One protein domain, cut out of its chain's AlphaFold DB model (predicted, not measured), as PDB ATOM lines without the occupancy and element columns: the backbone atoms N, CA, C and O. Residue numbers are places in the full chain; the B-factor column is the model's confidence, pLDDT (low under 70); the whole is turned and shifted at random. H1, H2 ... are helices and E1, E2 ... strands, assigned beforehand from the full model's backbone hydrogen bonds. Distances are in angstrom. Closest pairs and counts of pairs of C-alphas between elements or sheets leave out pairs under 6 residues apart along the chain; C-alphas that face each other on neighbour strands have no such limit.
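This is residues 4 to 76 of the 76 residues of an uncharacterized protein of Deltaproteobacteria bacterium TMED58 (UniProt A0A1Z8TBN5). A small body of short helices and one small strand hairpin has a long helical arm sticking out from it, residues 55 to 76, most of which is H4. H1 lies at the far end of the rod from H4, the hairpin of E1 and E2 is in the body, and H3 lies near the middle of the length. The printed part has 73 residues, with four named helices and two named strands in the order H1, H2, E1, E2, H3, H4; the sheet has the order E1 - E2, antiparallel, and the class is mostly helix. The whole is extended, with a radius of gyration of the C-alphas of 18.6 A, and the C-alphas span 64 by 25 by 18 A.

H1, residues 4 to 12, is joined by a short link of 8 residues to H2, residues 21 to 24, and the two are apart. A tight link of 3 residues leads from H2 to E1, residues 28 to 30. E1 and E2, residues 37 to 39, form a hairpin, antiparallel at 147 degrees between their N-to-C directions. The C-alphas of Tyr 29 and Ile 38 face each other at 5.3 A. N 29 and O 38 are within hydrogen-bond range at 2.8 A, and N 38 and O 29 at 2.9 A. A tight link of 5 residues leads to H3, residues 45 to 55. H3 and H1 are only just apart, with their closest C-alphas 8.4 A from each other. H3 and H4, residues 61 to 74, are joined by a tight link of 5 residues and are apart. No named helix touches another. In H1, H3 and H4 every O i to N i+4 pair is within hydrogen-bond range; H2 is too short for such a pair, and its one O i to N i+3 pair is within range.

H1 begins at C-alpha 4, (53.779, 89.254, 72.350), and is 12.9 A long from first to last C-alpha. On the same measure H2 is 4.9 A long, E1 6.6 A and E2 7.0 A. H3 begins at C-alpha 45, (61.763, 84.150, 70.754), and is 15.7 A long. H4 is 20.1 A long and ends at C-alpha 74, (82.126, 63.558, 40.355).

The two C-alphas farthest apart are those of Val 12 and Arg 76, 64.0 A. Residues 8 to 14, of which 8 to 12 belong to H1, stand free, as do residues 55 to 76, of which 61 to 74 belong to H4. Without them the body has 44 residues and spans 33 by 17 by 16 A. The printed part has no cut and no long link. The mean pLDDT of the printed part is 84.5; residues 56 to 63 and 75 to 76 are under 70.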
ATOM      1  N   SER A   4      54.801  88.417  71.697       95.31
ATOM      2  CA  SER A   4      53.779  89.254  72.350       95.31
ATOM      3  C   SER A   4      54.090  89.546  73.823       95.31
ATOM      4  O   SER A   4      54.008  90.691  74.260       95.31
ATOM      5  N   GLN A   5      54.533  88.529  74.567       95.62
ATOM      6  CA  GLN A   5      54.910  88.666  75.977       95.62
ATOM      7  C   GLN A   5      56.159  89.536  76.153       95.62
ATOM      8  O   GLN A   5      56.257  90.300  77.107       95.62
ATOM      9  N   LEU A   6      57.123  89.445  75.231       94.12
ATOM     10  CA  LEU A   6      58.309  90.299  75.256       94.12
ATOM     11  C   LEU A   6      57.938  91.779  75.086       94.12
ATOM     12  O   LEU A   6      58.464  92.622  75.808       94.12
ATOM     13  N   ILE A   7      57.028  92.091  74.163       92.88
ATOM     14  CA  ILE A   7      56.577  93.466  73.904       92.88
ATOM     15  C   ILE A   7      55.846  94.042  75.120       92.88
ATOM     16  O   ILE A   7      56.095  95.185  75.496       92.88
ATOM     17  N   GLU A   8      55.012  93.240  75.781       92.75
ATOM     18  CA  GLU A   8      54.353  93.620  77.034       92.75
ATOM     19  C   GLU A   8      55.369  93.905  78.155       92.75
ATOM     20  O   GLU A   8      55.278  94.917  78.843       92.75
ATOM     21  N   ILE A   9      56.410  93.078  78.296       93.62
ATOM     22  CA  ILE A   9      57.499  93.340  79.254       93.62
ATOM     23  C   ILE A   9      58.249  94.634  78.892       93.62
ATOM     24  O   ILE A   9      58.629  95.423  79.761       93.62
ATOM     25  N   MET A  10      58.480  94.887  77.604       92.19
ATOM     26  CA  MET A  10      59.156  96.103  77.150       92.19
ATOM     27  C   MET A  10      58.338  97.366  77.439       92.19
ATOM     28  O   MET A  10      58.922  98.376  77.836       92.19
ATOM     29  N   SER A  11      57.011  97.307  77.310       90.19
ATOM     30  CA  SER A  11      56.146  98.459  77.571       90.19
ATOM     31  C   SER A  11      56.142  98.846  79.052       90.19
ATOM     32  O   SER A  11      56.215 100.030  79.375       90.19
ATOM     33  N   VAL A  12      56.162  97.867  79.966       92.75
ATOM     34  CA  VAL A  12      56.196  98.128  81.420       92.75
ATOM     35  C   VAL A  12      57.585  98.496  81.948       92.75
ATOM     36  O   VAL A  12      57.699  99.096  83.012       92.75
ATOM     37  N   THR A  13      58.655  98.177  81.214       92.44
ATOM     38  CA  THR A  13      60.040  98.538  81.587       92.44
ATOM     39  C   THR A  13      60.436  99.951  81.149       92.44
ATOM     40  O   THR A  13      61.588 100.346  81.324       92.44
ATOM     41  N   GLY A  14      59.499 100.725  80.587       88.31
ATOM     42  CA  GLY A  14      59.734 102.103  80.152       88.31
ATOM     43  C   GLY A  14      60.569 102.215  78.877       88.31
ATOM     44  O   GLY A  14      61.107 103.284  78.587       88.31
ATOM     45  N   ARG A  15      60.709 101.127  78.109       88.31
ATOM     46  CA  ARG A  15      61.380 101.180  76.810       88.31
ATOM     47  C   ARG A  15      60.432 101.744  75.762       88.31
ATOM     48  O   ARG A  15      59.307 101.275  75.618       88.31
ATOM     49  N   THR A  16      60.920 102.695  74.974       91.25
ATOM     50  CA  THR A  16      60.206 103.154  73.783       91.25
ATOM     51  C   THR A  16      60.149 102.021  72.763       91.25
ATOM     52  O   THR A  16      61.186 101.529  72.314       91.25
ATOM     53  N   ILE A  17      58.934 101.616  72.401       90.69
ATOM     54  CA  ILE A  17      58.671 100.647  71.337       90.69
ATOM     55  C   ILE A  17      58.269 101.441  70.088       90.69
ATOM     56  O   ILE A  17      57.347 102.256  70.179       90.69
ATOM     57  N   PRO A  18      58.949 101.255  68.943       92.38
ATOM     58  CA  PRO A  18      58.529 101.861  67.683       92.38
ATOM     59  C   PRO A  18      57.094 101.446  67.325       92.38
ATOM     60  O   PRO A  18      56.730 100.283  67.478       92.38
ATOM     61  N   ILE A  19      56.262 102.397  66.888       89.50
ATOM     62  CA  ILE A  19      54.823 102.157  66.675       89.50
ATOM     63  C   ILE A  19      54.546 101.123  65.572       89.50
ATOM     64  O   ILE A  19      53.579 100.374  65.659       89.50
ATOM     65  N   ASP A  20      55.439 101.027  64.590       93.19
ATOM     66  CA  ASP A  20      55.407 100.065  63.488       93.19
ATOM     67  C   ASP A  20      55.604  98.610  63.940       93.19
ATOM     68  O   ASP A  20      55.201  97.689  63.232       93.19
ATOM     69  N   ILE A  21      56.165  98.372  65.134       92.75
ATOM     70  CA  ILE A  21      56.322  97.014  65.679       92.75
ATOM     71  C   ILE A  21      54.969  96.321  65.844       92.75
ATOM     72  O   ILE A  21      54.881  95.118  65.611       92.75
ATOM     73  N   PHE A  22      53.918  97.046  66.233       91.75
ATOM     74  CA  PHE A  22      52.598  96.447  66.452       91.75
ATOM     75  C   PHE A  22      51.971  95.923  65.157       91.75
ATOM     76  O   PHE A  22      51.289  94.901  65.194       91.75
ATOM     77  N   ASP A  23      52.270  96.558  64.025       93.88
ATOM     78  CA  ASP A  23      51.847  96.082  62.709       93.88
ATOM     79  C   ASP A  23      52.727  94.909  62.250       93.88
ATOM     80  O   ASP A  23      52.218  93.868  61.835       93.88
ATOM     81  N   GLN A  24      54.051  95.025  62.410       92.94
ATOM     82  CA  GLN A  24      55.008  93.991  61.995       92.94
ATOM     83  C   GLN A  24      54.791  92.656  62.717       92.94
ATOM     84  O   GLN A  24      54.941  91.593  62.122       92.94
ATOM     85  N   ILE A  25      54.424  92.664  64.003       93.81
ATOM     86  CA  ILE A  25      54.198  91.410  64.738       93.81
ATOM     87  C   ILE A  25      52.910  90.680  64.331       93.81
ATOM     88  O   ILE A  25      52.749  89.504  64.672       93.81
ATOM     89  N   GLU A  26      51.990  91.349  63.636       95.31
ATOM     90  CA  GLU A  26      50.795  90.718  63.070       95.31
ATOM     91  C   GLU A  26      51.080  90.014  61.738       95.31
ATOM     92  O   GLU A  26      50.250  89.210  61.304       95.31
ATOM     93  N   GLU A  27      52.244  90.257  61.123       94.38
ATOM     94  CA  GLU A  27      52.664  89.570  59.904       94.38
ATOM     95  C   GLU A  27      52.796  88.057  60.116       94.38
ATOM     96  O   GLU A  27      53.107  87.550  61.201       94.38
ATOM     97  N   GLU A  28      52.575  87.323  59.030       93.19
ATOM     98  CA  GLU A  28      52.651  85.872  59.002       93.19
ATOM     99  C   GLU A  28      54.032  85.383  58.554       93.19
ATOM    100  O   GLU A  28      54.626  85.850  57.582       93.19
ATOM    101  N   TYR A  29      54.532  84.371  59.254       89.44
ATOM    102  CA  TYR A  29      55.726  83.625  58.910       89.44
ATOM    103  C   TYR A  29      55.347  82.187  58.557       89.44
ATOM    104  O   TYR A  29      54.711  81.483  59.343       89.44
ATOM    105  N   VAL A  30      55.786  81.726  57.386       87.94
ATOM    106  CA  VAL A  30      55.669  80.320  56.987       87.94
ATOM    107  C   VAL A  30      56.851  79.551  57.567       87.94
ATOM    108  O   VAL A  30      58.008  79.811  57.237       87.94
ATOM    109  N   SER A  31      56.567  78.605  58.455       81.44
ATOM    110  CA  SER A  31      57.575  77.771  59.099       81.44
ATOM    111  C   SER A  31      58.091  76.689  58.158       81.44
ATOM    112  O   SER A  31      57.420  75.688  57.933       81.44
ATOM    113  N   ASP A  32      59.336  76.824  57.699       73.88
ATOM    114  CA  ASP A  32      59.994  75.819  56.849       73.88
ATOM    115  C   ASP A  32      60.021  74.400  57.444       73.88
ATOM    116  O   ASP A  32      60.082  73.420  56.711       73.88
ATOM    117  N   SER A  33      60.063  74.273  58.775       73.62
ATOM    118  CA  SER A  33      60.195  72.970  59.443       73.62
ATOM    119  C   SER A  33      58.867  72.247  59.626       73.62
ATOM    120  O   SER A  33      58.863  71.025  59.754       73.62
ATOM    121  N   LYS A  34      57.760  72.994  59.679       75.19
ATOM    122  CA  LYS A  34      56.422  72.457  59.959       75.19
ATOM    123  C   LYS A  34      55.447  72.621  58.795       75.19
ATOM    124  O   LYS A  34      54.403  71.988  58.807       75.19
ATOM    125  N   GLY A  35      55.766  73.467  57.815       81.38
ATOM    126  CA  GLY A  35      54.843  73.858  56.747       81.38
ATOM    127  C   GLY A  35      53.647  74.679  57.243       81.38
ATOM    128  O   GLY A  35      52.673  74.832  56.519       81.38
ATOM    129  N   GLU A  36      53.703  75.183  58.476       86.31
ATOM    130  CA  GLU A  36      52.609  75.904  59.126       86.31
ATOM    131  C   GLU A  36      52.837  77.412  59.067       86.31
ATOM    132  O   GLU A  36      53.958  77.892  59.269       86.31
ATOM    133  N   THR A  37      51.757  78.158  58.860       90.19
ATOM    134  CA  THR A  37      51.754  79.615  58.968       90.19
ATOM    135  C   THR A  37      51.514  80.022  60.417       90.19
ATOM    136  O   THR A  37      50.571  79.560  61.059       90.19
ATOM    137  N   ILE A  38      52.375  80.887  60.948       93.38
ATOM    138  CA  ILE A  38      52.274  81.417  62.308       93.38
ATOM    139  C   ILE A  38      52.485  82.927  62.285       93.38
ATOM    140  O   ILE A  38      53.387  83.419  61.611       93.38
ATOM    141  N   LYS A  39      51.685  83.676  63.046       94.81
ATOM    142  CA  LYS A  39      51.926  85.108  63.246       94.81
ATOM    143  C   LYS A  39      53.205  85.341  64.041       94.81
ATOM    144  O   LYS A  39      53.479  84.610  64.996       94.81
ATOM    145  N   ILE A  40      53.955  86.390  63.715       94.44
ATOM    146  CA  ILE A  40      55.213  86.722  64.400       94.44
ATOM    147  C   ILE A  40      55.007  86.876  65.915       94.44
ATOM    148  O   ILE A  40      55.791  86.333  66.695       94.44
ATOM    149  N   LYS A  41      53.918  87.520  66.352       95.88
ATOM    150  CA  LYS A  41      53.578  87.685  67.777       95.88
ATOM    151  C   LYS A  41      53.446  86.366  68.547       95.88
ATOM    152  O   LYS A  41      53.703  86.331  69.752       95.88
ATOM    153  N   ASP A  42      53.050  85.294  67.859       95.62
ATOM    154  CA  ASP A  42      52.820  83.966  68.430       95.62
ATOM    155  C   ASP A  42      54.060  83.071  68.401       95.62
ATOM    156  O   ASP A  42      54.076  82.020  69.050       95.62
ATOM    157  N   MET A  43      55.115  83.491  67.700       94.50
ATOM    158  CA  MET A  43      56.386  82.783  67.701       94.50
ATOM    159  C   MET A  43      57.048  82.852  69.078       94.50
ATOM    160  O   MET A  43      57.010  83.867  69.773       94.50
ATOM    161  N   ASP A  44      57.723  81.767  69.450       94.19
ATOM    162  CA  ASP A  44      58.699  81.804  70.533       94.19
ATOM    163  C   ASP A  44      59.946  82.598  70.099       94.19
ATOM    164  O   ASP A  44      60.376  82.488  68.948       94.19
ATOM    165  N   LEU A  45      60.559  83.353  71.015       92.25
ATOM    166  CA  LEU A  45      61.763  84.150  70.754       92.25
ATOM    167  C   LEU A  45      62.890  83.334  70.094       92.25
ATOM    168  O   LEU A  45      63.535  83.811  69.160       92.25
ATOM    169  N   ILE A  46      63.112  82.090  70.530       91.50
ATOM    170  CA  ILE A  46      64.135  81.219  69.943       91.50
ATOM    171  C   ILE A  46      63.746  80.811  68.521       91.50
ATOM    172  O   ILE A  46      64.604  80.765  67.635       91.50
ATOM    173  N   HIS A  47      62.462  80.540  68.273       89.94
ATOM    174  CA  HIS A  47      61.969  80.249  66.927       89.94
ATOM    175  C   HIS A  47      62.158  81.458  66.004       89.94
ATOM    176  O   HIS A  47      62.712  81.298  64.918       89.94
ATOM    177  N   PHE A  48      61.789  82.658  66.457       90.19
ATOM    178  CA  PHE A  48      61.972  83.902  65.712       90.19
ATOM    179  C   PHE A  48      63.445  84.116  65.324       90.19
ATOM    180  O   PHE A  48      63.767  84.233  64.143       90.19
ATOM    181  N   ILE A  49      64.373  84.041  66.284       89.56
ATOM    182  CA  ILE A  49      65.813  84.202  66.012       89.56
ATOM    183  C   ILE A  49      66.305  83.181  64.975       89.56
ATOM    184  O   ILE A  49      67.007  83.536  64.028       89.56
ATOM    185  N   ARG A  50      65.930  81.902  65.120       87.38
ATOM    186  CA  ARG A  50      66.354  80.839  64.194       87.38
ATOM    187  C   ARG A  50      65.795  81.032  62.786       87.38
ATOM    188  O   ARG A  50      66.542  80.874  61.822       87.38
ATOM    189  N   ALA A  51      64.513  81.368  62.675       86.00
ATOM    190  CA  ALA A  51      63.827  81.602  61.409       86.00
ATOM    191  C   ALA A  51      64.501  82.718  60.597       86.00
ATOM    192  O   ALA A  51      64.872  82.526  59.437       86.00
ATOM    193  N   PHE A  52      64.744  83.866  61.228       83.25
ATOM    194  CA  PHE A  52      65.317  85.025  60.544       83.25
ATOM    195  C   PHE A  52      66.831  84.899  60.308       83.25
ATOM    196  O   PHE A  52      67.330  85.384  59.291       83.25
ATOM    197  N   ASN A  53      67.566  84.170  61.155       82.19
ATOM    198  CA  ASN A  53      68.969  83.835  60.878       82.19
ATOM    199  C   ASN A  53      69.119  82.875  59.690       82.19
ATOM    200  O   ASN A  53      70.080  82.994  58.932       82.19
ATOM    201  N   LYS A  54      68.168  81.954  59.489       75.94
ATOM    202  CA  LYS A  54      68.147  81.079  58.310       75.94
ATOM    203  C   LYS A  54      67.913  81.884  57.027       75.94
ATOM    204  O   LYS A  54      68.634  81.683  56.056       75.94
ATOM    205  N   LYS A  55      66.979  82.847  57.046       70.25
ATOM    206  CA  LYS A  55      66.715  83.746  55.904       70.25
ATOM    207  C   LYS A  55      67.920  84.610  55.515       70.25
ATOM    208  O   LYS A  55      68.122  84.859  54.332       70.25
ATOM    209  N   LYS A  56      68.748  85.031  56.479       63.31
ATOM    210  CA  LYS A  56      69.997  85.771  56.206       63.31
ATOM    211  C   LYS A  56      71.081  84.931  55.522       63.31
ATOM    212  O   LYS A  56      72.078  85.494  55.083       63.31
ATOM    213  N   ASN A  57      70.905  83.611  55.423       58.75
ATOM    214  CA  ASN A  57      71.898  82.692  54.876       58.75
ATOM    215  C   ASN A  57      71.327  81.897  53.678       58.75
ATOM    216  O   ASN A  57      71.208  80.672  53.762       58.75
ATOM    217  N   PRO A  58      70.948  82.564  52.563       56.25
ATOM    218  CA  PRO A  58      70.328  81.900  51.408       56.25
ATOM    219  C   PRO A  58      71.261  80.882  50.732       56.25
ATOM    220  O   PRO A  58      70.799  79.935  50.106       56.25
ATOM    221  N   MET A  59      72.572  81.010  50.941       58.56
ATOM    222  CA  MET A  59      73.543  79.942  50.762       58.56
ATOM    223  C   MET A  59      74.462  79.955  51.974       58.56
ATOM    224  O   MET A  59      75.411  80.733  52.019       58.56
ATOM    225  N   SER A  60      74.197  79.100  52.967       65.12
ATOM    226  CA  SER A  60      75.224  78.842  53.979       65.12
ATOM    227  C   SER A  60      76.520  78.500  53.246       65.12
ATOM    228  O   SER A  60      76.484  77.691  52.322       65.12
ATOM    229  N   ILE A  61      77.641  79.113  53.627       68.12
ATOM    230  CA  ILE A  61      78.970  78.795  53.074       68.12
ATOM    231  C   ILE A  61      79.151  77.272  52.988       68.12
ATOM    232  O   ILE A  61      79.556  76.747  51.962       68.12
ATOM    233  N   LYS A  62      78.656  76.558  54.001       67.50
ATOM    234  CA  LYS A  62      78.590  75.098  54.072       67.50
ATOM    235  C   LYS A  62      77.840  74.413  52.916       67.50
ATOM    236  O   LYS A  62      78.239  73.341  52.481       67.50
ATOM    237  N   TYR A  63      76.746  74.988  52.417       69.44
ATOM    238  CA  TYR A  63      76.028  74.487  51.236       69.44
ATOM    239  C   TYR A  63      76.873  74.645  49.965       69.44
ATOM    240  O   TYR A  63      76.970  73.698  49.190       69.44
ATOM    241  N   ILE A  64      77.535  75.795  49.792       75.88
ATOM    242  CA  ILE A  64      78.452  76.040  48.665       75.88
ATOM    243  C   ILE A  64      79.656  75.095  48.745       75.88
ATOM    244  O   ILE A  64      79.996  74.456  47.756       75.88
ATOM    245  N   GLU A  65      80.266  74.954  49.924       80.38
ATOM    246  CA  GLU A  65      81.380  74.032  50.176       80.38
ATOM    247  C   GLU A  65      81.001  72.586  49.838       80.38
ATOM    248  O   GLU A  65      81.738  71.898  49.132       80.38
ATOM    249  N   ASN A  66      79.826  72.133  50.284       79.00
ATOM    250  CA  ASN A  66      79.337  70.789  49.991       79.00
ATOM    251  C   ASN A  66      79.055  70.586  48.495       79.00
ATOM    252  O   ASN A  66      79.386  69.532  47.954       79.00
ATOM    253  N   PHE A  67      78.472  71.582  47.825       78.94
ATOM    254  CA  PHE A  67      78.229  71.538  46.383       78.94
ATOM    255  C   PHE A  67      79.542  71.457  45.589       78.94
ATOM    256  O   PHE A  67      79.687  70.593  44.726       78.94
ATOM    257  N   LEU A  68      80.524  72.303  45.916       85.56
ATOM    258  CA  LEU A  68      81.839  72.314  45.266       85.56
ATOM    259  C   LEU A  68      82.593  70.999  45.472       85.56
ATOM    260  O   LEU A  68      83.200  70.481  44.532       85.56
ATOM    261  N   LYS A  69      82.525  70.431  46.680       86.56
ATOM    262  CA  LYS A  69      83.107  69.122  46.982       86.56
ATOM    263  C   LYS A  69      82.484  68.027  46.114       86.56
ATOM    264  O   LYS A  69      83.201  67.304  45.434       86.56
ATOM    265  N   TYR A  70      81.155  67.951  46.073       82.88
ATOM    266  CA  TYR A  70      80.451  66.961  45.258       82.88
ATOM    267  C   TYR A  70      80.787  67.089  43.764       82.88
ATOM    268  O   TYR A  70      81.054  66.090  43.097       82.88
ATOM    269  N   TYR A  71      80.821  68.316  43.237       84.50
ATOM    270  CA  TYR A  71      81.128  68.568  41.827       84.50
ATOM    271  C   TYR A  71      82.573  68.198  41.460       84.50
ATOM    272  O   TYR A  71      82.819  67.626  40.405       84.50
ATOM    273  N   THR A  72      83.542  68.479  42.334       86.94
ATOM    274  CA  THR A  72      84.952  68.123  42.090       86.94
ATOM    275  C   THR A  72      85.228  66.625  42.223       86.94
ATOM    276  O   THR A  72      86.099  66.106  41.529       86.94
ATOM    277  N   GLU A  73      84.477  65.914  43.067       84.56
ATOM    278  CA  GLU A  73      84.580  64.458  43.230       84.56
ATOM    279  C   GLU A  73      83.909  63.671  42.090       84.56
ATOM    280  O   GLU A  73      84.361  62.580  41.765       84.56
ATOM    281  N   THR A  74      82.869  64.219  41.452       70.12
ATOM    282  CA  THR A  74      82.126  63.558  40.355       70.12
ATOM    283  C   THR A  74      82.709  63.790  38.956       70.12
ATOM    284  O   THR A  74      82.269  63.150  38.006       70.12
ATOM    285  N   GLN A  75      83.692  64.683  38.813       60.41
ATOM    286  CA  GLN A  75      84.403  64.963  37.554       60.41
ATOM    287  C   GLN A  75      85.770  64.246  37.463       60.41
ATOM    288  O   GLN A  75      86.574  64.580  36.592       60.41
ATOM    289  N   ARG A  76      86.058  63.304  38.374       53.41
ATOM    290  CA  ARG A  76      87.260  62.452  38.364       53.41
ATOM    291  C   ARG A  76      86.968  61.050  37.855       53.41
ATOM    292  O   ARG A  76      85.869  60.538  38.149       53.41
TER     293      ARG A  76